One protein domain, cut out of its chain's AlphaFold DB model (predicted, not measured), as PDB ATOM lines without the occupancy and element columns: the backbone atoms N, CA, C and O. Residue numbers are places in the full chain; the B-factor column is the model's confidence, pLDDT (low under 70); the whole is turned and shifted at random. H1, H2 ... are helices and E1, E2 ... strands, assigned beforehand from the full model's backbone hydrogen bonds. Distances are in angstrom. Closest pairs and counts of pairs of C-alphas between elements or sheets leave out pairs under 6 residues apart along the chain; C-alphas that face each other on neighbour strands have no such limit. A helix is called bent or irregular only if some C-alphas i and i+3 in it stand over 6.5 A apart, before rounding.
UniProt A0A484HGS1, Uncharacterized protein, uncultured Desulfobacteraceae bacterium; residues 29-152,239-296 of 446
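AT A GLANCE: This is residues 29 to 152 and 239 to 296 of the 446 residues of an uncharacterized protein of uncultured Desulfobacteraceae bacterium (UniProt A0A484HGS1). A five-stranded sheet, curled like part of a barrel, has H1 over one face near its edge strand E2, and H2, H5 and H6 over the other face. The very long helix H8 runs past the other edge strand, E4, side by side with H1, and then on out of the body as an arm; residues 285 to 291, of which 285 to 289 belong to H8, stick out. The printed part has 182 residues with eight named helices and six named strands, in the order E1 H1 E2 H2 E3 H3 H4 H5 H6 E4 E5 H7 H8 E6. The sheet's order is E2 E1 E3 E5 E4, mixed, and the class is mixed, helices and strands. The whole is compact, with a radius of gyration of the C-alphas of 16.7 A and spans of 54 by 37 by 31 A.

IN THESE COORDINATES: The sheet holds E2, residues 61 to 66, E1, residues 29 to 34, E3, residues 88 to 91, E5, residues 239 to 246 and 22.6 A long, and E4, residues 141 to 151 and 26.9 A long. C-alpha 29, where E1 begins, is at (9.655, 35.595, 115.073). E4 bends by 68 degrees at residue 144. H8, residues 255 to 289, measures 51.5 A, from C-alpha 255 at (20.841, 35.739, 127.719) to C-alpha 289 at (13.959, -10.633, 106.486). H1 is residues 41 to 56, 22.3 A; H2 residues 74 to 82; H5 residues 116 to 125; H6 residues 128 to 139, 17.9 A. The short elements are H3, residues 93 to 96, H4, residues 103 to 107, H7, residues 247 to 251, and E6, residues 293 to 295, which pairs with no named strand. H2 and H6 are irregular: C-alphas 75 and 78 are 7.5 A apart, and C-alphas 135 and 138 are 7.0 A apart.

HOW THE PARTS SIT: The sheet is strongly twisted. E2 and E1 are parallel, with N 64 and O 30 at 2.8 A, and so are E1 and E3, with N 90 and O 33 at 2.8 A. E3 and E5 are antiparallel, with N 244 and O 89 at 2.9 A, as are E5 and E4, with N 144 and O 243 at 2.8 A. E1, H1 and E2 form a strand-helix-strand unit, two parallel neighbour strands with a helix between, its crossover right-handed; E2, H2 and E3 form a split one, with E1 between the strands, also right-handed. Helices on both faces make three layers, H2, H5 and H6 on one face and H1 on the other. H1 touches H8, Phe 49 and Trp 268 having the closest C-alphas at 5.9 A, at a shallow tilt of 28 degrees, opposite ways; of H8, residues 260 to 276 alone take part. H8 stands only just at the sheet's level, at a height of 3.7 A, and its closest C-alphas with E4 are those of Gly 269 and Gln 147, 4.4 A. H2 lies over E3 and E5 at a height of 8.3 A. H2 touches H6, with the C-alphas of Lys 82 and Tyr 139 closest at 4.8 A. H3 touches H4, with the C-alphas of Ala 94 and Ala 104 at 4.5 A, the closest. H7 is on the sheet, only just over none of its strands, with 2 C-alphas on E5. In H1, H4, H5, H7 and H8 every O i to N i+4 pair is within hydrogen-bond range; in H2 3 of 5 are and in H6 6 of 8, while H3 is too short for such a pair.

THE WHOLE: The two C-alphas farthest apart are those of Arg 252 and Gly 291, 55.3 A. Residues 153 to 238 are not printed, and C-alphas 152 and 239 are 8.9 A apart across this cut, on the link from E4 to E5. Of the links that are printed whole, none is long. The mean pLDDT of the printed part is 96.4, and no printed residue is under 70.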
ATOM      1  N   THR A  29       9.926  36.670 116.043       97.44
ATOM      2  CA  THR A  29       9.655  35.595 115.073       97.44
ATOM      3  C   THR A  29      10.822  35.411 114.110       97.44
ATOM      4  O   THR A  29      11.248  36.362 113.458       97.44
ATOM      5  N   TRP A  30      11.289  34.172 113.959       98.38
ATOM      6  CA  TRP A  30      12.300  33.774 112.981       98.38
ATOM      7  C   TRP A  30      11.695  32.885 111.901       98.38
ATOM      8  O   TRP A  30      11.010  31.910 112.205       98.38
ATOM      9  N   LYS A  31      11.993  33.172 110.631       98.75
ATOM     10  CA  LYS A  31      11.848  32.193 109.548       98.75
ATOM     11  C   LYS A  31      13.069  31.283 109.567       98.75
ATOM     12  O   LYS A  31      14.192  31.791 109.500       98.75
ATOM     13  N   ALA A  32      12.850  29.973 109.652       98.69
ATOM     14  CA  ALA A  32      13.924  28.994 109.677       98.69
ATOM     15  C   ALA A  32      13.756  27.938 108.588       98.69
ATOM     16  O   ALA A  32      12.761  27.219 108.588       98.69
ATOM     17  N   GLN A  33      14.721  27.835 107.673       98.69
ATOM     18  CA  GLN A  33      14.705  26.819 106.617       98.69
ATOM     19  C   GLN A  33      15.605  25.636 106.994       98.69
ATOM     20  O   GLN A  33      16.726  25.847 107.450       98.69
ATOM     21  N   THR A  34      15.135  24.404 106.802       98.19
ATOM     22  CA  THR A  34      15.946  23.182 106.952       98.19
ATOM     23  C   THR A  34      16.280  22.570 105.588       98.19
ATOM     24  O   THR A  34      15.554  22.770 104.618       98.19
ATOM     25  N   TRP A  35      17.379  21.823 105.512       93.94
ATOM     26  CA  TRP A  35      17.780  20.993 104.368       93.94
ATOM     27  C   TRP A  35      16.817  19.837 104.077       93.94
ATOM     28  O   TRP A  35      16.864  19.257 102.997       93.94
ATOM     29  N   SER A  36      15.962  19.494 105.037       93.62
ATOM     30  CA  SER A  36      15.097  18.324 104.965       93.62
ATOM     31  C   SER A  36      13.751  18.607 104.288       93.62
ATOM     32  O   SER A  36      13.182  19.703 104.370       93.62
ATOM     33  N   GLU A  37      13.228  17.586 103.609       92.19
ATOM     34  CA  GLU A  37      11.909  17.613 102.978       92.19
ATOM     35  C   GLU A  37      10.790  17.456 104.011       92.19
ATOM     36  O   GLU A  37      10.928  16.750 105.018       92.19
ATOM     37  N   LYS A  38       9.639  18.075 103.735       94.19
ATOM     38  CA  LYS A  38       8.448  17.946 104.577       94.19
ATOM     39  C   LYS A  38       7.999  16.482 104.654       94.19
ATOM     40  O   LYS A  38       7.836  15.836 103.627       94.19
ATOM     41  N   GLY A  39       7.741  15.995 105.868       90.81
ATOM     42  CA  GLY A  39       7.335  14.606 106.127       90.81
ATOM     43  C   GLY A  39       8.499  13.627 106.301       90.81
ATOM     44  O   GLY A  39       8.269  12.445 106.530       90.81
ATOM     45  N   SER A  40       9.747  14.094 106.209       91.38
ATOM     46  CA  SER A  40      10.899  13.308 106.654       91.38
ATOM     47  C   SER A  40      11.031  13.343 108.180       91.38
ATOM     48  O   SER A  40      10.697  14.344 108.818       91.38
ATOM     49  N   LEU A  41      11.629  12.293 108.753       93.75
ATOM     50  CA  LEU A  41      11.975  12.229 110.179       93.75
ATOM     51  C   LEU A  41      12.794  13.452 110.635       93.75
ATOM     52  O   LEU A  41      12.598  13.964 111.737       93.75
ATOM     53  N   TYR A  42      13.688  13.947 109.776       94.81
ATOM     54  CA  TYR A  42      14.521  15.120 110.047       94.81
ATOM     55  C   TYR A  42      13.692  16.408 110.135       94.81
ATOM     56  O   TYR A  42      13.878  17.188 111.073       94.81
ATOM     57  N   TYR A  43      12.747  16.609 109.212       96.88
ATOM     58  CA  TYR A  43      11.864  17.776 109.221       96.88
ATOM     59  C   TYR A  43      10.916  17.751 110.418       96.88
ATOM     60  O   TYR A  43      10.742  18.766 111.088       96.88
ATOM     61  N   GLU A  44      10.333  16.594 110.729       97.38
ATOM     62  CA  GLU A  44       9.451  16.437 111.889       97.38
ATOM     63  C   GLU A  44      10.189  16.726 113.199       97.38
ATOM     64  O   GLU A  44       9.702  17.497 114.027       97.38
ATOM     65  N   ALA A  45      11.409  16.205 113.357       97.62
ATOM     66  CA  ALA A  45      12.247  16.518 114.510       97.62
ATOM     67  C   ALA A  45      12.598  18.016 114.587       97.62
ATOM     68  O   ALA A  45      12.651  18.577 115.683       97.62
ATOM     69  N   PHE A  46      12.817  18.677 113.446       98.31
ATOM     70  CA  PHE A  46      13.055  20.119 113.400       98.31
ATOM     71  C   PHE A  46      11.815  20.919 113.826       98.31
ATOM     72  O   PHE A  46      11.934  21.845 114.627       98.31
ATOM     73  N   VAL A  47      10.622  20.538 113.360       98.44
ATOM     74  CA  VAL A  47       9.351  21.150 113.785       98.44
ATOM     75  C   VAL A  47       9.169  21.007 115.296       98.44
ATOM     76  O   VAL A  47       8.940  22.010 115.974       98.44
ATOM     77  N   GLU A  48       9.353  19.803 115.843       98.31
ATOM     78  CA  GLU A  48       9.273  19.560 117.288       98.31
ATOM     79  C   GLU A  48      10.254  20.428 118.082       98.31
ATOM     80  O   GLU A  48       9.877  21.012 119.096       98.31
ATOM     81  N   PHE A  49      11.498  20.559 117.610       98.50
ATOM     82  CA  PHE A  49      12.484  21.454 118.209       98.50
ATOM     83  C   PHE A  49      11.984  22.902 118.244       98.50
ATOM     84  O   PHE A  49      12.024  23.541 119.297       98.50
ATOM     85  N   THR A  50      11.476  23.422 117.123       98.44
ATOM     86  CA  THR A  50      10.971  24.802 117.069       98.44
ATOM     87  C   THR A  50       9.770  25.029 117.994       98.44
ATOM     88  O   THR A  50       9.671  26.079 118.638       98.44
ATOM     89  N   ASP A  51       8.901  24.027 118.137       98.44
ATOM     90  CA  ASP A  51       7.777  24.056 119.071       98.44
ATOM     91  C   ASP A  51       8.221  23.982 120.537       98.44
ATOM     92  O   ASP A  51       7.665  24.687 121.386       98.44
ATOM     93  N   ASP A  52       9.233  23.170 120.849       98.38
ATOM     94  CA  ASP A  52       9.826  23.083 122.185       98.38
ATOM     95  C   ASP A  52      10.436  24.435 122.598       98.38
ATOM     96  O   ASP A  52      10.236  24.871 123.735       98.38
ATOM     97  N   ILE A  53      11.105  25.150 121.682       98.50
ATOM     98  CA  ILE A  53      11.606  26.515 121.932       98.50
ATOM     99  C   ILE A  53      10.459  27.484 122.220       98.50
ATOM    100  O   ILE A  53      10.504  28.208 123.219       98.50
ATOM    101  N   ARG A  54       9.403  27.478 121.399       98.19
ATOM    102  CA  ARG A  54       8.228  28.336 121.617       98.19
ATOM    103  C   ARG A  54       7.615  28.110 123.000       98.19
ATOM    104  O   ARG A  54       7.317  29.072 123.702       98.19
ATOM    105  N   LYS A  55       7.450  26.849 123.413       97.94
ATOM    106  CA  LYS A  55       6.903  26.495 124.735       97.94
ATOM    107  C   LYS A  55       7.820  26.953 125.869       97.94
ATOM    108  O   LYS A  55       7.351  27.612 126.793       97.94
ATOM    109  N   LYS A  56       9.120  26.648 125.790       97.62
ATOM    110  CA  LYS A  56      10.104  26.982 126.839       97.62
ATOM    111  C   LYS A  56      10.316  28.484 127.010       97.62
ATOM    112  O   LYS A  56      10.651  28.925 128.101       97.62
ATOM    113  N   THR A  57      10.099  29.264 125.955       97.38
ATOM    114  CA  THR A  57      10.176  30.732 125.993       97.38
ATOM    115  C   THR A  57       8.828  31.400 126.272       97.38
ATOM    116  O   THR A  57       8.730  32.621 126.184       97.38
ATOM    117  N   ALA A  58       7.772  30.628 126.568       95.62
ATOM    118  CA  ALA A  58       6.400  31.122 126.720       95.62
ATOM    119  C   ALA A  58       5.935  32.015 125.546       95.62
ATOM    120  O   ALA A  58       5.180  32.969 125.729       95.62
ATOM    121  N   GLY A  59       6.397  31.706 124.330       95.62
ATOM    122  CA  GLY A  59       6.090  32.448 123.108       95.62
ATOM    123  C   GLY A  59       6.977  33.666 122.837       95.62
ATOM    124  O   GLY A  59       6.798  34.293 121.802       95.62
ATOM    125  N   ALA A  60       7.946  33.997 123.699       96.00
ATOM    126  CA  ALA A  60       8.846  35.131 123.460       96.00
ATOM    127  C   ALA A  60       9.724  34.941 122.207       96.00
ATOM    128  O   ALA A  60      10.069  35.917 121.540       96.00
ATOM    129  N   LEU A  61      10.049  33.691 121.855       98.06
ATOM    130  CA  LEU A  61      10.677  33.343 120.582       98.06
ATOM    131  C   LEU A  61       9.835  32.305 119.838       98.06
ATOM    132  O   LEU A  61       9.613  31.195 120.320       98.06
ATOM    133  N   VAL A  62       9.427  32.650 118.621       98.31
ATOM    134  CA  VAL A  62       8.729  31.761 117.693       98.31
ATOM    135  C   VAL A  62       9.632  31.488 116.497       98.31
ATOM    136  O   VAL A  62       9.920  32.381 115.702       98.31
ATOM    137  N   ILE A  63      10.056  30.239 116.330       98.56
ATOM    138  CA  ILE A  63      10.800  29.800 115.147       98.56
ATOM    139  C   ILE A  63       9.805  29.107 114.215       98.56
ATOM    140  O   ILE A  63       9.200  28.111 114.591       98.56
ATOM    141  N   ARG A  64       9.592  29.646 113.015       98.50
ATOM    142  CA  ARG A  64       8.701  29.059 112.006       98.50
ATOM    143  C   ARG A  64       9.518  28.152 111.079       98.50
ATOM    144  O   ARG A  64      10.357  28.693 110.353       98.50
ATOM    145  N   PRO A  65       9.302  26.823 111.091       98.50
ATOM    146  CA  PRO A  65      10.078  25.882 110.290       98.50
ATOM    147  C   PRO A  65       9.561  25.799 108.847       98.50
ATOM    148  O   PRO A  65       8.369  25.629 108.598       98.50
ATOM    149  N   PHE A  66      10.477  25.845 107.887       98.62
ATOM    150  CA  PHE A  66      10.214  25.720 106.458       98.62
ATOM    151  C   PHE A  66      11.091  24.614 105.858       98.62
ATOM    152  O   PHE A  66      12.264  24.519 106.228       98.62
ATOM    153  N   PRO A  67      10.545  23.760 104.976       98.06
ATOM    154  CA  PRO A  67      11.313  22.687 104.354       98.06
ATOM    155  C   PRO A  67      12.314  23.248 103.340       98.06
ATOM    156  O   PRO A  67      12.276  24.434 102.992       98.06
ATOM    157  N   VAL A  68      13.180  22.377 102.830       95.06
ATOM    158  CA  VAL A  68      14.101  22.722 101.744       95.06
ATOM    159  C   VAL A  68      13.351  23.308 100.542       95.06
ATOM    160  O   VAL A  68      12.256  22.866 100.197       95.06
ATOM    161  N   GLY A  69      13.919  24.347  99.922       94.62
ATOM    162  CA  GLY A  69      13.347  24.989  98.736       94.62
ATOM    163  C   GLY A  69      12.207  25.980  98.999       94.62
ATOM    164  O   GLY A  69      11.733  26.596  98.050       94.62
ATOM    165  N   ALA A  70      11.773  26.181 100.249       97.44
ATOM    166  CA  ALA A  70      10.694  27.124 100.561       97.44
ATOM    167  C   ALA A  70      11.045  28.591 100.245       97.44
ATOM    168  O   ALA A  70      10.179  29.356  99.825       97.44
ATOM    169  N   PHE A  71      12.303  28.980 100.456       97.69
ATOM    170  CA  PHE A  71      12.832  30.302 100.111       97.69
ATOM    171  C   PHE A  71      14.000  30.218  99.134       97.69
ATOM    172  O   PHE A  71      14.088  31.037  98.224       97.69
ATOM    173  N   MET A  72      14.910  29.263  99.340       97.50
ATOM    174  CA  MET A  72      16.071  29.047  98.476       97.50
ATOM    175  C   MET A  72      16.545  27.594  98.499       97.50
ATOM    176  O   MET A  72      16.103  26.799  99.339       97.50
ATOM    177  N   ARG A  73      17.462  27.234  97.597       94.62
ATOM    178  CA  ARG A  73      18.104  25.911  97.603       94.62
ATOM    179  C   ARG A  73      19.071  25.793  98.786       94.62
ATOM    180  O   ARG A  73      19.486  26.788  99.377       94.62
ATOM    181  N   GLY A  74      19.454  24.564  99.138       92.44
ATOM    182  CA  GLY A  74      20.351  24.297 100.270       92.44
ATOM    183  C   GLY A  74      21.673  25.073 100.211       92.44
ATOM    184  O   GLY A  74      22.062  25.698 101.194       92.44
ATOM    185  N   SER A  75      22.321  25.114  99.047       93.88
ATOM    186  CA  SER A  75      23.605  25.804  98.835       93.88
ATOM    187  C   SER A  75      23.554  27.327  99.038       93.88
ATOM    188  O   SER A  75      24.586  27.964  99.253       93.88
ATOM    189  N   GLU A  76      22.357  27.918  99.035       96.81
ATOM    190  CA  GLU A  76      22.122  29.365  99.120       96.81
ATOM    191  C   GLU A  76      21.730  29.816 100.539       96.81
ATOM    192  O   GLU A  76      21.618  31.013 100.805       96.81
ATOM    193  N   MET A  77      21.532  28.890 101.488       98.06
ATOM    194  CA  MET A  77      20.995  29.232 102.816       98.06
ATOM    195  C   MET A  77      21.896  30.188 103.624       98.06
ATOM    196  O   MET A  77      21.370  31.018 104.366       98.06
ATOM    197  N   LEU A  78      23.227  30.139 103.463       98.25
ATOM    198  CA  LEU A  78      24.132  31.118 104.093       98.25
ATOM    199  C   LEU A  78      23.929  32.538 103.544       98.25
ATOM    200  O   LEU A  78      23.978  33.501 104.308       98.25
ATOM    201  N   ASP A  79      23.651  32.688 102.247       98.19
ATOM    202  CA  ASP A  79      23.323  34.000 101.674       98.19
ATOM    203  C   ASP A  79      21.936  34.456 102.147       98.19
ATOM    204  O   ASP A  79      21.730  35.633 102.438       98.19
ATOM    205  N   GLY A  80      21.006  33.510 102.322       98.31
ATOM    206  CA  GLY A  80      19.706  33.748 102.945       98.31
ATOM    207  C   GLY A  80      19.810  34.334 104.358       98.31
ATOM    208  O   GLY A  80      19.067  35.266 104.674       98.31
ATOM    209  N   LEU A  81      20.750  33.846 105.178       98.50
ATOM    210  CA  LEU A  81      21.073  34.439 106.483       98.50
ATOM    211  C   LEU A  81      21.695  35.830 106.315       98.50
ATOM    212  O   LEU A  81      21.195  36.800 106.882       98.50
ATOM    213  N   LYS A  82      22.733  35.961 105.482       98.38
ATOM    214  CA  LYS A  82      23.436  37.233 105.249       98.38
ATOM    215  C   LYS A  82      22.496  38.367 104.834       98.38
ATOM    216  O   LYS A  82      22.628  39.492 105.311       98.38
ATOM    217  N   HIS A  83      21.536  38.066 103.963       98.12
ATOM    218  CA  HIS A  83      20.571  39.022 103.419       98.12
ATOM    219  C   HIS A  83      19.250  39.080 104.198       98.12
ATOM    220  O   HIS A  83      18.306  39.729 103.750       98.12
ATOM    221  N   ASN A  84      19.177  38.442 105.373       97.88
ATOM    222  CA  ASN A  84      18.005  38.443 106.253       97.88
ATOM    223  C   ASN A  84      16.711  37.923 105.580       97.88
ATOM    224  O   ASN A  84      15.594  38.307 105.941       97.88
ATOM    225  N   ILE A  85      16.841  37.032 104.593       98.44
ATOM    226  CA  ILE A  85      15.701  36.335 103.979       98.44
ATOM    227  C   ILE A  85      15.144  35.308 104.971       98.44
ATOM    228  O   ILE A  85      13.925  35.188 105.121       98.44
ATOM    229  N   ILE A  86      16.033  34.628 105.694       98.69
ATOM    230  CA  ILE A  86      15.742  33.756 106.836       98.69
ATOM    231  C   ILE A  86      16.591  34.204 108.031       98.69
ATOM    232  O   ILE A  86      17.673  34.756 107.853       98.69
ATOM    233  N   GLN A  87      16.094  33.995 109.250       98.69
ATOM    234  CA  GLN A  87      16.815  34.349 110.482       98.69
ATOM    235  C   GLN A  87      17.576  33.152 111.049       98.69
ATOM    236  O   GLN A  87      18.560  33.334 111.761       98.69
ATOM    237  N   ALA A  88      17.138  31.936 110.721       98.75
ATOM    238  CA  ALA A  88      17.818  30.713 111.101       98.75
ATOM    239  C   ALA A  88      17.845  29.703 109.950       98.75
ATOM    240  O   ALA A  88      17.012  29.740 109.045       98.75
ATOM    241  N   ALA A  89      18.804  28.791 109.990       98.50
ATOM    242  CA  ALA A  89      18.947  27.710 109.033       98.50
ATOM    243  C   ALA A  89      19.331  26.423 109.760       98.50
ATOM    244  O   ALA A  89      20.057  26.458 110.754       98.50
ATOM    245  N   ASN A  90      18.866  25.290 109.246       98.25
ATOM    246  CA  ASN A  90      19.438  23.990 109.552       98.25
ATOM    247  C   ASN A  90      19.954  23.357 108.264       98.25
ATOM    248  O   ASN A  90      19.162  23.054 107.376       98.25
ATOM    249  N   ASN A  91      21.265  23.165 108.145       95.88
ATOM    250  CA  ASN A  91      21.857  22.615 106.929       95.88
ATOM    251  C   ASN A  91      23.147  21.842 107.226       95.88
ATOM    252  O   ASN A  91      23.675  21.922 108.330       95.88
ATOM    253  N   ALA A  92      23.647  21.079 106.260       93.94
ATOM    254  CA  ALA A  92      24.966  20.471 106.335       93.94
ATOM    255  C   ALA A  92      26.020  21.430 105.755       93.94
ATOM    256  O   ALA A  92      25.829  21.925 104.641       93.94
ATOM    257  N   PRO A  93      27.168  21.645 106.430       95.19
ATOM    258  CA  PRO A  93      28.233  22.491 105.902       95.19
ATOM    259  C   PRO A  93      28.687  22.086 104.494       95.19
ATOM    260  O   PRO A  93      28.992  22.956 103.688       95.19
ATOM    261  N   ALA A  94      28.641  20.793 104.155       92.50
ATOM    262  CA  ALA A  94      29.017  20.267 102.840       92.50
ATOM    263  C   ALA A  94      28.210  20.847 101.655       92.50
ATOM    264  O   ALA A  94      28.660  20.748 100.520       92.50
ATOM    265  N   TYR A  95      27.072  21.508 101.886       91.75
ATOM    266  CA  TYR A  95      26.315  22.202 100.831       91.75
ATOM    267  C   TYR A  95      26.979  23.513 100.381       91.75
ATOM    268  O   TYR A  95      26.564  24.119  99.393       91.75
ATOM    269  N   PHE A  96      27.999  23.975 101.105       95.31
ATOM    270  CA  PHE A  96      28.648  25.266 100.888       95.31
ATOM    271  C   PHE A  96      30.050  25.141 100.280       95.31
ATOM    272  O   PHE A  96      30.820  26.093 100.326       95.31
ATOM    273  N   VAL A  97      30.402  23.997  99.687       93.81
ATOM    274  CA  VAL A  97      31.751  23.734  99.143       93.81
ATOM    275  C   VAL A  97      32.204  24.768  98.111       93.81
ATOM    276  O   VAL A  97      33.367  25.163  98.129       93.81
ATOM    277  N   GLU A  98      31.285  25.278  97.290       92.75
ATOM    278  CA  GLU A  98      31.571  26.339  96.309       92.75
ATOM    279  C   GLU A  98      31.978  27.676  96.957       92.75
ATOM    280  O   GLU A  98      32.596  28.523  96.317       92.75
ATOM    281  N   LYS A  99      31.649  27.881  98.239       95.38
ATOM    282  CA  LYS A  99      32.016  29.082  99.003       95.38
ATOM    283  C   LYS A  99      33.428  28.988  99.588       95.38
ATOM    284  O   LYS A  99      34.155  29.976  99.586       95.38
ATOM    285  N   ASP A 100      33.798  27.819 100.110       96.69
ATOM    286  CA  ASP A 100      35.161  27.462 100.530       96.69
ATOM    287  C   ASP A 100      35.280  25.925 100.551       96.69
ATOM    288  O   ASP A 100      34.468  25.269 101.213       96.69
ATOM    289  N   PRO A 101      36.307  25.319  99.925       96.19
ATOM    290  CA  PRO A 101      36.524  23.872  99.967       96.19
ATOM    291  C   PRO A 101      36.551  23.257 101.375       96.19
ATOM    292  O   PRO A 101      36.253  22.074 101.528       96.19
ATOM    293  N   ALA A 102      36.875  24.041 102.411       97.44
ATOM    294  CA  ALA A 102      36.872  23.620 103.812       97.44
ATOM    295  C   ALA A 102      35.495  23.189 104.336       97.44
ATOM    296  O   ALA A 102      35.410  22.477 105.338       97.44
ATOM    297  N   PHE A 103      34.419  23.603 103.670       97.19
ATOM    298  CA  PHE A 103      33.069  23.179 104.006       97.19
ATOM    299  C   PHE A 103      32.832  21.685 103.784       97.19
ATOM    300  O   PHE A 103      32.038  21.091 104.514       97.19
ATOM    301  N   ALA A 104      33.563  21.056 102.856       95.25
ATOM    302  CA  ALA A 104      33.460  19.620 102.627       95.25
ATOM    303  C   ALA A 104      33.881  18.814 103.874       95.25
ATOM    304  O   ALA A 104      33.004  18.180 104.464       95.25
ATOM    305  N   PRO A 105      35.144  18.891 104.361       96.12
ATOM    306  CA  PRO A 105      35.568  18.147 105.550       96.12
ATOM    307  C   PRO A 105      34.857  18.602 106.832       96.12
ATOM    308  O   PRO A 105      34.765  17.832 107.785       96.12
ATOM    309  N   MET A 106      34.338  19.835 106.875       96.25
ATOM    310  CA  MET A 106      33.537  20.330 107.998       96.25
ATOM    311  C   MET A 106      32.181  19.618 108.113       96.25
ATOM    312  O   MET A 106      31.724  19.359 109.224       96.25
ATOM    313  N   GLY A 107      31.538  19.316 106.980       94.12
ATOM    314  CA  GLY A 107      30.266  18.596 106.953       94.12
ATOM    315  C   GLY A 107      30.449  17.086 107.073       94.12
ATOM    316  O   GLY A 107      29.844  16.462 107.943       94.12
ATOM    317  N   VAL A 108      31.298  16.514 106.213       93.75
ATOM    318  CA  VAL A 108      31.619  15.082 106.171       93.75
ATOM    319  C   VAL A 108      33.097  14.921 105.840       93.75
ATOM    320  O   VAL A 108      33.540  15.326 104.766       93.75
ATOM    321  N   LEU A 109      33.852  14.276 106.730       95.81
ATOM    322  CA  LEU A 109      35.200  13.793 106.427       95.81
ATOM    323  C   LEU A 109      35.131  12.273 106.191       95.81
ATOM    324  O   LEU A 109      35.040  11.519 107.164       95.81
ATOM    325  N   PRO A 110      35.153  11.796 104.932       94.38
ATOM    326  CA  PRO A 110      34.928  10.385 104.647       94.38
ATOM    327  C   PRO A 110      35.985   9.479 105.267       94.38
ATOM    328  O   PRO A 110      37.162   9.813 105.195       94.38
ATOM    329  N   GLY A 111      35.607   8.343 105.860       93.38
ATOM    330  CA  GLY A 111      36.561   7.414 106.489       93.38
ATOM    331  C   GLY A 111      37.065   7.825 107.878       93.38
ATOM    332  O   GLY A 111      37.877   7.109 108.459       93.38
ATOM    333  N   ALA A 112      36.643   8.977 108.412       93.75
ATOM    334  CA  ALA A 112      37.209   9.504 109.653       93.75
ATOM    335  C   ALA A 112      36.625   8.849 110.912       93.75
ATOM    336  O   ALA A 112      37.367   8.381 111.776       93.75
ATOM    337  N   TRP A 113      35.298   8.812 111.005       93.56
ATOM    338  CA  TRP A 113      34.572   8.487 112.230       93.56
ATOM    339  C   TRP A 113      33.836   7.159 112.088       93.56
ATOM    340  O   TRP A 113      33.238   6.898 111.049       93.56
ATOM    341  N   THR A 114      33.839   6.350 113.143       89.75
ATOM    342  CA  THR A 114      33.034   5.119 113.233       89.75
ATOM    343  C   THR A 114      31.824   5.299 114.143       89.75
ATOM    344  O   THR A 114      30.843   4.582 114.002       89.75
ATOM    345  N   GLU A 115      31.873   6.284 115.043       90.69
ATOM    346  CA  GLU A 115      30.824   6.575 116.019       90.69
ATOM    347  C   GLU A 115      30.489   8.068 116.040       90.69
ATOM    348  O   GLU A 115      31.370   8.927 115.947       90.69
ATOM    349  N   VAL A 116      29.211   8.399 116.251       93.94
ATOM    350  CA  VAL A 116      28.758   9.802 116.330       93.94
ATOM    351  C   VAL A 116      29.422  10.543 117.488       93.94
ATOM    352  O   VAL A 116      29.717  11.732 117.369       93.94
ATOM    353  N   SER A 117      29.701   9.851 118.595       93.25
ATOM    354  CA  SER A 117      30.391  10.434 119.746       93.25
ATOM    355  C   SER A 117      31.779  10.967 119.381       93.25
ATOM    356  O   SER A 117      32.132  12.047 119.835       93.25
ATOM    357  N   GLN A 118      32.524  10.292 118.497       94.81
ATOM    358  CA  GLN A 118      33.854  10.729 118.052       94.81
ATOM    359  C   GLN A 118      33.776  12.053 117.275       94.81
ATOM    360  O   GLN A 118      34.509  12.999 117.573       94.81
ATOM    361  N   LEU A 119      32.831  12.150 116.330       95.75
ATOM    362  CA  LEU A 119      32.556  13.383 115.583       95.75
ATOM    363  C   LEU A 119      32.120  14.520 116.522       95.75
ATOM    364  O   LEU A 119      32.573  15.659 116.387       95.75
ATOM    365  N   MET A 120      31.251  14.218 117.490       95.56
ATOM    366  CA  MET A 120      30.762  15.203 118.454       95.56
ATOM    367  C   MET A 120      31.868  15.686 119.397       95.56
ATOM    368  O   MET A 120      31.925  16.885 119.656       95.56
ATOM    369  N   THR A 121      32.775  14.811 119.844       95.38
ATOM    370  CA  THR A 121      33.970  15.197 120.613       95.38
ATOM    371  C   THR A 121      34.850  16.147 119.809       95.38
ATOM    372  O   THR A 121      35.270  17.183 120.327       95.38
ATOM    373  N   TRP A 122      35.088  15.866 118.522       96.69
ATOM    374  CA  TRP A 122      35.834  16.799 117.679       96.69
ATOM    375  C   TRP A 122      35.159  18.175 117.620       96.69
ATOM    376  O   TRP A 122      35.799  19.214 117.834       96.69
ATOM    377  N   PHE A 123      33.855  18.182 117.344       96.06
ATOM    378  CA  PHE A 123      33.111  19.416 117.160       96.06
ATOM    379  C   PHE A 123      33.037  20.253 118.442       96.06
ATOM    380  O   PHE A 123      33.307  21.458 118.405       96.06
ATOM    381  N   ARG A 124      32.663  19.626 119.562       92.69
ATOM    382  CA  ARG A 124      32.386  20.299 120.839       92.69
ATOM    383  C   ARG A 124      33.665  20.641 121.600       92.69
ATOM    384  O   ARG A 124      33.781  21.765 122.082       92.69
ATOM    385  N   ASP A 125      34.639  19.731 121.615       92.50
ATOM    386  CA  ASP A 125      35.749  19.782 122.576       92.50
ATOM    387  C   ASP A 125      37.122  19.974 121.919       92.50
ATOM    388  O   ASP A 125      38.079  20.367 122.584       92.50
ATOM    389  N   MET A 126      37.248  19.732 120.608       94.75
ATOM    390  CA  MET A 126      38.541  19.789 119.904       94.75
ATOM    391  C   MET A 126      38.601  20.815 118.767       94.75
ATOM    392  O   MET A 126      39.440  20.723 117.868       94.75
ATOM    393  N   GLY A 127      37.756  21.844 118.848       92.56
ATOM    394  CA  GLY A 127      37.870  23.053 118.029       92.56
ATOM    395  C   GLY A 127      37.011  23.085 116.765       92.56
ATOM    396  O   GLY A 127      37.026  24.110 116.079       92.56
ATOM    397  N   GLY A 128      36.222  22.045 116.469       96.31
ATOM    398  CA  GLY A 128      35.347  22.038 115.289       96.31
ATOM    399  C   GLY A 128      34.325  23.183 115.285       96.31
ATOM    400  O   GLY A 128      34.207  23.883 114.279       96.31
ATOM    401  N   LYS A 129      33.683  23.493 116.425       96.38
ATOM    402  CA  LYS A 129      32.761  24.643 116.537       96.38
ATOM    403  C   LYS A 129      33.440  25.968 116.198       96.38
ATOM    404  O   LYS A 129      32.876  26.781 115.474       96.38
ATOM    405  N   ALA A 130      34.660  26.193 116.687       97.31
ATOM    406  CA  ALA A 130      35.397  27.427 116.415       97.31
ATOM    407  C   ALA A 130      35.759  27.566 114.927       97.31
ATOM    408  O   ALA A 130      35.717  28.669 114.379       97.31
ATOM    409  N   LEU A 131      36.095  26.454 114.271       98.31
ATOM    410  CA  LEU A 131      36.361  26.414 112.835       98.31
ATOM    411  C   LEU A 131      35.090  26.691 112.019       98.31
ATOM    412  O   LEU A 131      35.135  27.533 111.122       98.31
ATOM    413  N   LEU A 132      33.954  26.076 112.371       98.12
ATOM    414  CA  LEU A 132      32.670  26.342 111.713       98.12
ATOM    415  C   LEU A 132      32.242  27.807 111.881       98.12
ATOM    416  O   LEU A 132      31.882  28.459 110.906       98.12
ATOM    417  N   THR A 133      32.365  28.372 113.088       97.88
ATOM    418  CA  THR A 133      32.065  29.791 113.339       97.88
ATOM    419  C   THR A 133      32.904  30.714 112.456       97.88
ATOM    420  O   THR A 133      32.386  31.696 111.927       97.88
ATOM    421  N   ARG A 134      34.195  30.412 112.256       97.88
ATOM    422  CA  ARG A 134      35.063  31.201 111.363       97.88
ATOM    423  C   ARG A 134      34.618  31.122 109.908       97.88
ATOM    424  O   ARG A 134      34.656  32.137 109.224       97.88
ATOM    425  N   LEU A 135      34.201  29.942 109.458       98.19
ATOM    426  CA  LEU A 135      33.687  29.735 108.109       98.19
ATOM    427  C   LEU A 135      32.353  30.460 107.868       98.19
ATOM    428  O   LEU A 135      32.115  30.951 106.769       98.19
ATOM    429  N   TYR A 136      31.495  30.548 108.885       98.50
ATOM    430  CA  TYR A 136      30.165  31.164 108.779       98.50
ATOM    431  C   TYR A 136      30.185  32.690 108.987       98.50
ATOM    432  O   TYR A 136      29.298  33.390 108.500       98.50
ATOM    433  N   ALA A 137      31.222  33.236 109.633       97.62
ATOM    434  CA  ALA A 137      31.338  34.668 109.925       97.62
ATOM    435  C   ALA A 137      31.186  35.612 108.703       97.62
ATOM    436  O   ALA A 137      30.500  36.627 108.849       97.62
ATOM    437  N   PRO A 138      31.731  35.319 107.500       97.81
ATOM    438  CA  PRO A 138      31.532  36.156 106.303       97.81
ATOM    439  C   PRO A 138      30.073  36.259 105.817       97.81
ATOM    440  O   PRO A 138      29.757  37.097 104.965       97.81
ATOM    441  N   TYR A 139      29.194  35.406 106.349       98.06
ATOM    442  CA  TYR A 139      27.781  35.291 105.991       98.06
ATOM    443  C   TYR A 139      26.847  35.818 107.083       98.06
ATOM    444  O   TYR A 139      25.654  35.544 107.045       98.06
ATOM    445  N   ASP A 140      27.378  36.568 108.059       97.06
ATOM    446  CA  ASP A 140      26.609  37.069 109.208       97.06
ATOM    447  C   ASP A 140      25.898  35.925 109.958       97.06
ATOM    448  O   ASP A 140      24.802  36.106 110.476       97.06
ATOM    449  N   ALA A 141      26.499  34.730 109.991       98.25
ATOM    450  CA  ALA A 141      25.897  33.519 110.540       98.25
ATOM    451  C   ALA A 141      26.682  32.998 111.752       98.25
ATOM    452  O   ALA A 141      27.915  32.969 111.763       98.25
ATOM    453  N   VAL A 142      25.951  32.569 112.782       97.94
ATOM    454  CA  VAL A 142      26.488  31.989 114.017       97.94
ATOM    455  C   VAL A 142      25.960  30.563 114.162       97.94
ATOM    456  O   VAL A 142      24.758  30.393 114.383       97.94
ATOM    457  N   PRO A 143      26.827  29.538 114.092       97.50
ATOM    458  CA  PRO A 143      26.431  28.168 114.384       97.50
ATOM    459  C   PRO A 143      26.208  27.994 115.887       97.50
ATOM    460  O   PRO A 143      27.123  28.132 116.708       97.50
ATOM    461  N   ILE A 144      24.972  27.678 116.264       97.81
ATOM    462  CA  ILE A 144      24.569  27.506 117.663       97.81
ATOM    463  C   ILE A 144      24.997  26.127 118.166       97.81
ATOM    464  O   ILE A 144      25.614  26.004 119.231       97.81
ATOM    465  N   GLY A 145      24.739  25.099 117.361       95.44
ATOM    466  CA  GLY A 145      25.085  23.711 117.642       95.44
ATOM    467  C   GLY A 145      24.862  22.826 116.423       95.44
ATOM    468  O   GLY A 145      24.470  23.311 115.364       95.44
ATOM    469  N   VAL A 146      25.132  21.533 116.583       95.62
ATOM    470  CA  VAL A 146      25.081  20.546 115.500       95.62
ATOM    471  C   VAL A 146      24.333  19.288 115.911       95.62
ATOM    472  O   VAL A 146      24.252  18.952 117.094       95.62
ATOM    473  N   GLN A 147      23.824  18.583 114.910       95.00
ATOM    474  CA  GLN A 147      23.217  17.262 114.988       95.00
ATOM    475  C   GLN A 147      23.952  16.349 114.007       95.00
ATOM    476  O   GLN A 147      24.493  16.829 113.017       95.00
ATOM    477  N   SER A 148      23.972  15.042 114.255       94.56
ATOM    478  CA  SER A 148      24.402  14.092 113.226       94.56
ATOM    479  C   SER A 148      23.186  13.589 112.462       94.56
ATOM    480  O   SER A 148      22.143  13.334 113.065       94.56
ATOM    481  N   PHE A 149      23.334  13.412 111.151       89.88
ATOM    482  CA  PHE A 149      22.316  12.760 110.328       89.88
ATOM    483  C   PHE A 149      22.397  11.223 110.361       89.88
ATOM    484  O   PHE A 149      21.565  10.560 109.745       89.88
ATOM    485  N   GLY A 150      23.329  10.663 111.144       93.69
ATOM    486  CA  GLY A 150      23.518   9.227 111.333       93.69
ATOM    487  C   GLY A 150      24.582   8.631 110.412       93.69
ATOM    488  O   GLY A 150      25.009   9.255 109.446       93.69
ATOM    489  N   MET A 151      25.026   7.418 110.745       95.44
ATOM    490  CA  MET A 151      25.980   6.667 109.926       95.44
ATOM    491  C   MET A 151      25.297   6.177 108.651       95.44
ATOM    492  O   MET A 151      24.271   5.489 108.714       95.44
ATOM    493  N   GLU A 152      25.869   6.520 107.502       95.75
ATOM    494  CA  GLU A 152      25.333   6.120 106.206       95.75
ATOM    495  C   GLU A 152      25.769   4.710 105.813       95.75
ATOM    496  O   GLU A 152      26.694   4.129 106.373       95.75
ATOM    497  N   GLY A 239      28.421  12.503 109.105       89.50
ATOM    498  CA  GLY A 239      28.501  13.954 109.134       89.50
ATOM    499  C   GLY A 239      27.570  14.614 110.124       89.50
ATOM    500  O   GLY A 239      26.888  13.972 110.937       89.50
ATOM    501  N   LEU A 240      27.580  15.939 110.034       91.38
ATOM    502  CA  LEU A 240      26.755  16.815 110.839       91.38
ATOM    503  C   LEU A 240      25.930  17.784 109.992       91.38
ATOM    504  O   LEU A 240      26.324  18.204 108.905       91.38
ATOM    505  N   THR A 241      24.783  18.154 110.545       95.44
ATOM    506  CA  THR A 241      24.043  19.362 110.198       95.44
ATOM    507  C   THR A 241      24.187  20.345 111.344       95.44
ATOM    508  O   THR A 241      24.285  19.940 112.500       95.44
ATOM    509  N   ASP A 242      24.176  21.633 111.056       96.94
ATOM    510  CA  ASP A 242      24.159  22.677 112.071       96.94
ATOM    511  C   ASP A 242      22.769  23.296 112.220       96.94
ATOM    512  O   ASP A 242      21.924  23.179 111.337       96.94
ATOM    513  N   PHE A 243      22.539  23.962 113.349       98.50
ATOM    514  CA  PHE A 243      21.547  25.022 113.459       98.50
ATOM    515  C   PHE A 243      22.282  26.349 113.590       98.50
ATOM    516  O   PHE A 243      23.001  26.566 114.573       98.50
ATOM    517  N   SER A 244      22.080  27.233 112.623       98.50
ATOM    518  CA  SER A 244      22.723  28.540 112.569       98.50
ATOM    519  C   SER A 244      21.712  29.660 112.554       98.50
ATOM    520  O   SER A 244      20.630  29.538 111.989       98.50
ATOM    521  N   VAL A 245      22.090  30.773 113.167       98.75
ATOM    522  CA  VAL A 245      21.253  31.964 113.282       98.75
ATOM    523  C   VAL A 245      22.023  33.152 112.741       98.75
ATOM    524  O   VAL A 245      23.240  33.253 112.915       98.75
ATOM    525  N   ARG A 246      21.315  34.071 112.096       98.62
ATOM    526  CA  ARG A 246      21.872  35.359 111.707       98.62
ATOM    527  C   ARG A 246      22.394  36.094 112.946       98.62
ATOM    528  O   ARG A 246      21.671  36.259 113.928       98.62
ATOM    529  N   LYS A 247      23.646  36.545 112.922       98.12
ATOM    530  CA  LYS A 247      24.372  37.064 114.088       98.12
ATOM    531  C   LYS A 247      23.625  38.198 114.782       98.12
ATOM    532  O   LYS A 247      23.463  38.160 115.995       98.12
ATOM    533  N   GLN A 248      23.121  39.165 114.022       96.44
ATOM    534  CA  GLN A 248      22.389  40.293 114.606       96.44
ATOM    535  C   GLN A 248      21.099  39.854 115.314       96.44
ATOM    536  O   GLN A 248      20.740  40.416 116.345       96.44
ATOM    537  N   ASP A 249      20.395  38.852 114.784       98.06
ATOM    538  CA  ASP A 249      19.176  38.328 115.404       98.06
ATOM    539  C   ASP A 249      19.494  37.486 116.643       98.06
ATOM    540  O   ASP A 249      18.773  37.556 117.635       98.06
ATOM    541  N   TRP A 250      20.628  36.780 116.638       98.06
ATOM    542  CA  TRP A 250      21.161  36.100 117.818       98.06
ATOM    543  C   TRP A 250      21.548  37.073 118.947       98.06
ATOM    544  O   TRP A 250      21.259  36.836 120.123       98.06
ATOM    545  N   GLU A 251      22.189  38.190 118.603       96.69
ATOM    546  CA  GLU A 251      22.650  39.204 119.561       96.69
ATOM    547  C   GLU A 251      21.492  39.972 120.216       96.69
ATOM    548  O   GLU A 251      21.607  40.372 121.374       96.69
ATOM    549  N   ARG A 252      20.353  40.107 119.523       95.75
ATOM    550  CA  ARG A 252      19.129  40.743 120.046       95.75
ATOM    551  C   ARG A 252      18.403  39.931 121.114       95.75
ATOM    552  O   ARG A 252      17.598  40.495 121.851       95.75
ATOM    553  N   LEU A 253      18.646  38.623 121.191       96.31
ATOM    554  CA  LEU A 253      18.022  37.784 122.209       96.31
ATOM    555  C   LEU A 253      18.526  38.136 123.613       96.31
ATOM    556  O   LEU A 253      19.671  38.550 123.800       96.31
ATOM    557  N   SER A 254      17.692  37.901 124.627       96.44
ATOM    558  CA  SER A 254      18.161  37.940 126.012       96.44
ATOM    559  C   SER A 254      19.111  36.760 126.291       96.44
ATOM    560  O   SER A 254      19.047  35.735 125.596       96.44
ATOM    561  N   PRO A 255      20.003  36.860 127.295       97.06
ATOM    562  CA  PRO A 255      20.841  35.739 127.719       97.06
ATOM    563  C   PRO A 255      20.041  34.462 128.019       97.06
ATOM    564  O   PRO A 255      20.468  33.374 127.638       97.06
ATOM    565  N   GLU A 256      18.862  34.597 128.628       97.38
ATOM    566  CA  GLU A 256      17.982  33.483 128.989       97.38
ATOM    567  C   GLU A 256      17.429  32.782 127.744       97.38
ATOM    568  O   GLU A 256      17.492  31.557 127.644       97.38
ATOM    569  N   ILE A 257      16.947  33.541 126.750       97.88
ATOM    570  CA  ILE A 257      16.451  32.948 125.499       97.88
ATOM    571  C   ILE A 257      17.601  32.292 124.728       97.88
ATOM    572  O   ILE A 257      17.424  31.198 124.191       97.88
ATOM    573  N   ARG A 258      18.799  32.896 124.708       98.06
ATOM    574  CA  ARG A 258      19.979  32.264 124.093       98.06
ATOM    575  C   ARG A 258      20.310  30.920 124.738       98.06
ATOM    576  O   ARG A 258      20.543  29.959 124.006       98.06
ATOM    577  N   ALA A 259      20.292  30.838 126.068       98.31
ATOM    578  CA  ALA A 259      20.525  29.584 126.784       98.31
ATOM    579  C   ALA A 259      19.476  28.522 126.410       98.31
ATOM    580  O   ALA A 259      19.840  27.416 126.016       98.31
ATOM    581  N   ILE A 260      18.188  28.890 126.394       98.50
ATOM    582  CA  ILE A 260      17.095  27.987 125.992       98.50
ATOM    583  C   ILE A 260      17.298  27.449 124.568       98.50
ATOM    584  O   ILE A 260      17.077  26.261 124.324       98.50
ATOM    585  N   VAL A 261      17.720  28.297 123.622       98.50
ATOM    586  CA  VAL A 261      17.991  27.867 122.241       98.50
ATOM    587  C   VAL A 261      19.209  26.946 122.181       98.50
ATOM    588  O   VAL A 261      19.134  25.899 121.542       98.50
ATOM    589  N   MET A 262      20.307  27.285 122.864       98.00
ATOM    590  CA  MET A 262      21.513  26.448 122.908       98.00
ATOM    591  C   MET A 262      21.225  25.049 123.467       98.00
ATOM    592  O   MET A 262      21.626  24.059 122.853       98.00
ATOM    593  N   ASP A 263      20.484  24.960 124.571       98.06
ATOM    594  CA  ASP A 263      20.091  23.686 125.179       98.06
ATOM    595  C   ASP A 263      19.102  22.927 124.290       98.06
ATOM    596  O   ASP A 263      19.209  21.715 124.102       98.06
ATOM    597  N   GLY A 264      18.148  23.643 123.688       98.38
ATOM    598  CA  GLY A 264      17.177  23.061 122.768       98.38
ATOM    599  C   GLY A 264      17.834  22.391 121.564       98.38
ATOM    600  O   GLY A 264      17.431  21.291 121.192       98.38
ATOM    601  N   VAL A 265      18.876  23.005 120.994       97.75
ATOM    602  CA  VAL A 265      19.628  22.447 119.858       97.75
ATOM    603  C   VAL A 265      20.357  21.154 120.245       97.75
ATOM    604  O   VAL A 265      20.402  20.223 119.437       97.75
ATOM    605  N   GLN A 266      20.892  21.060 121.468       95.56
ATOM    606  CA  GLN A 266      21.535  19.835 121.965       95.56
ATOM    607  C   GLN A 266      20.517  18.709 122.175       95.56
ATOM    608  O   GLN A 266      20.686  17.619 121.630       95.56
ATOM    609  N   VAL A 267      19.425  19.004 122.890       97.50
ATOM    610  CA  VAL A 267      18.338  18.043 123.145       97.50
ATOM    611  C   VAL A 267      17.725  17.551 121.835       97.50
ATOM    612  O   VAL A 267      17.423  16.366 121.698       97.50
ATOM    613  N   TRP A 268      17.551  18.441 120.858       97.88
ATOM    614  CA  TRP A 268      17.083  18.069 119.531       97.88
ATOM    615  C   TRP A 268      18.036  17.086 118.849       97.88
ATOM    616  O   TRP A 268      17.580  16.042 118.385       97.88
ATOM    617  N   GLY A 269      19.341  17.370 118.837       96.19
ATOM    618  CA  GLY A 269      20.335  16.482 118.232       96.19
ATOM    619  C   GLY A 269      20.356  15.083 118.842       96.19
ATOM    620  O   GLY A 269      20.411  14.097 118.112       96.19
ATOM    621  N   GLU A 270      20.249  14.979 120.167       95.25
ATOM    622  CA  GLU A 270      20.204  13.693 120.872       95.25
ATOM    623  C   GLU A 270      18.911  12.918 120.592       95.25
ATOM    624  O   GLU A 270      18.952  11.726 120.273       95.25
ATOM    625  N   LYS A 271      17.754  13.595 120.653       96.88
ATOM    626  CA  LYS A 271      16.458  12.995 120.298       96.88
ATOM    627  C   LYS A 271      16.464  12.494 118.853       96.88
ATOM    628  O   LYS A 271      16.007  11.380 118.605       96.88
ATOM    629  N   LEU A 272      16.980  13.303 117.928       96.75
ATOM    630  CA  LEU A 272      17.076  12.976 116.510       96.75
ATOM    631  C   LEU A 272      17.957  11.742 116.292       96.75
ATOM    632  O   LEU A 272      17.503  10.782 115.677       96.75
ATOM    633  N   LEU A 273      19.167  11.723 116.860       96.06
ATOM    634  CA  LEU A 273      20.078  10.586 116.727       96.06
ATOM    635  C   LEU A 273      19.464   9.286 117.257       96.06
ATOM    636  O   LEU A 273      19.567   8.243 116.612       96.06
ATOM    637  N   ARG A 274      18.786   9.343 118.411       95.69
ATOM    638  CA  ARG A 274      18.095   8.175 118.974       95.69
ATOM    639  C   ARG A 274      17.039   7.628 118.012       95.69
ATOM    640  O   ARG A 274      17.004   6.420 117.799       95.69
ATOM    641  N   ARG A 275      16.216   8.501 117.420       96.06
ATOM    642  CA  ARG A 275      15.183   8.101 116.449       96.06
ATOM    643  C   ARG A 275      15.792   7.526 115.169       96.06
ATOM    644  O   ARG A 275      15.327   6.498 114.702       96.06
ATOM    645  N   ILE A 276      16.860   8.137 114.647       95.81
ATOM    646  CA  ILE A 276      17.588   7.618 113.476       95.81
ATOM    647  C   ILE A 276      18.107   6.204 113.751       95.81
ATOM    648  O   ILE A 276      17.933   5.310 112.928       95.81
ATOM    649  N   ASN A 277      18.722   5.981 114.915       95.06
ATOM    650  CA  ASN A 277      19.243   4.666 115.281       95.06
ATOM    651  C   ASN A 277      18.122   3.630 115.417       95.06
ATOM    652  O   ASN A 277      18.243   2.530 114.884       95.06
ATOM    653  N   GLU A 278      17.020   3.988 116.077       96.25
ATOM    654  CA  GLU A 278      15.836   3.133 116.185       96.25
ATOM    655  C   GLU A 278      15.294   2.743 114.801       96.25
ATOM    656  O   GLU A 278      15.141   1.553 114.511       96.25
ATOM    657  N   GLU A 279      15.086   3.718 113.912       96.31
ATOM    658  CA  GLU A 279      14.635   3.439 112.550       96.31
ATOM    659  C   GLU A 279      15.634   2.575 111.779       96.31
ATOM    660  O   GLU A 279      15.221   1.629 111.107       96.31
ATOM    661  N   ASN A 280      16.937   2.843 111.903       96.38
ATOM    662  CA  ASN A 280      17.975   2.042 111.259       96.38
ATOM    663  C   ASN A 280      17.875   0.576 111.676       96.38
ATOM    664  O   ASN A 280      17.812  -0.285 110.802       96.38
ATOM    665  N   TYR A 281      17.790   0.274 112.973       95.88
ATOM    666  CA  TYR A 281      17.678  -1.112 113.435       95.88
ATOM    667  C   TYR A 281      16.390  -1.785 112.954       95.88
ATOM    668  O   TYR A 281      16.432  -2.921 112.472       95.88
ATOM    669  N   VAL A 282      15.256  -1.077 113.001       97.56
ATOM    670  CA  VAL A 282      13.977  -1.599 112.497       97.56
ATOM    671  C   VAL A 282      14.061  -1.908 110.999       97.56
ATOM    672  O   VAL A 282      13.627  -2.976 110.562       97.56
ATOM    673  N   LYS A 283      14.613  -0.998 110.188       97.75
ATOM    674  CA  LYS A 283      14.713  -1.198 108.735       97.75
ATOM    675  C   LYS A 283      15.780  -2.222 108.356       97.75
ATOM    676  O   LYS A 283      15.544  -2.981 107.423       97.75
ATOM    677  N   ILE A 284      16.890  -2.313 109.089       97.94
ATOM    678  CA  ILE A 284      17.874  -3.393 108.928       97.94
ATOM    679  C   ILE A 284      17.199  -4.748 109.141       97.94
ATOM    680  O   ILE A 284      17.312  -5.613 108.278       97.94
ATOM    681  N   GLY A 285      16.431  -4.919 110.224       97.75
ATOM    682  CA  GLY A 285      15.689  -6.160 110.474       97.75
ATOM    683  C   GLY A 285      14.755  -6.540 109.319       97.75
ATOM    684  O   GLY A 285      14.730  -7.696 108.899       97.75
ATOM    685  N   LYS A 286      14.049  -5.557 108.741       98.00
ATOM    686  CA  LYS A 286      13.206  -5.768 107.550       98.00
ATOM    687  C   LYS A 286      14.020  -6.163 106.319       98.00
ATOM    688  O   LYS A 286      13.684  -7.152 105.680       98.00
ATOM    689  N   MET A 287      15.102  -5.443 106.022       98.06
ATOM    690  CA  MET A 287      15.984  -5.759 104.893       98.06
ATOM    691  C   MET A 287      16.518  -7.191 104.976       98.06
ATOM    692  O   MET A 287      16.483  -7.905 103.976       98.06
ATOM    693  N   LEU A 288      16.965  -7.625 106.158       97.62
ATOM    694  CA  LEU A 288      17.447  -8.990 106.379       97.62
ATOM    695  C   LEU A 288      16.331 -10.026 106.172       97.62
ATOM    696  O   LEU A 288      16.539 -11.016 105.472       97.62
ATOM    697  N   GLY A 289      15.131  -9.777 106.710       97.62
ATOM    698  CA  GLY A 289      13.959 -10.633 106.486       97.62
ATOM    699  C   GLY A 289      13.522 -10.712 105.016       97.62
ATOM    700  O   GLY A 289      12.976 -11.722 104.584       97.62
ATOM    701  N   GLU A 290      13.814  -9.677 104.229       96.75
ATOM    702  CA  GLU A 290      13.548  -9.580 102.786       96.75
ATOM    703  C   GLU A 290      14.758 -10.019 101.920       96.75
ATOM    704  O   GLU A 290      14.834  -9.731 100.714       96.75
ATOM    705  N   GLY A 291      15.715 -10.725 102.534       96.75
ATOM    706  CA  GLY A 291      16.828 -11.397 101.862       96.75
ATOM    707  C   GLY A 291      18.012 -10.500 101.495       96.75
ATOM    708  O   GLY A 291      18.787 -10.861 100.611       96.75
ATOM    709  N   ALA A 292      18.148  -9.323 102.110       98.12
ATOM    710  CA  ALA A 292      19.371  -8.533 102.007       98.12
ATOM    711  C   ALA A 292      20.477  -9.087 102.925       98.12
ATOM    712  O   ALA A 292      20.211  -9.731 103.937       98.12
ATOM    713  N   PHE A 293      21.728  -8.784 102.594       97.94
ATOM    714  CA  PHE A 293      22.925  -9.217 103.304       97.94
ATOM    715  C   PHE A 293      23.680  -8.005 103.842       97.94
ATOM    716  O   PHE A 293      24.138  -7.158 103.070       97.94
ATOM    717  N   ILE A 294      23.839  -7.964 105.161       97.38
ATOM    718  CA  ILE A 294      24.665  -6.975 105.852       97.38
ATOM    719  C   ILE A 294      26.138  -7.404 105.841       97.38
ATOM    720  O   ILE A 294      26.451  -8.570 106.084       97.38
ATOM    721  N   HIS A 295      27.037  -6.458 105.580       97.19
ATOM    722  CA  HIS A 295      28.485  -6.615 105.719       97.19
ATOM    723  C   HIS A 295      28.999  -5.684 106.817       97.19
ATOM    724  O   HIS A 295      28.733  -4.483 106.804       97.19
ATOM    725  N   THR A 296      29.750  -6.242 107.757       92.50
ATOM    726  CA  THR A 296      30.447  -5.507 108.819       92.50
ATOM    727  C   THR A 296      31.942  -5.620 108.580       92.50
ATOM    728  O   THR A 296      32.429  -6.720 108.321       92.50
TER     729      THR A 296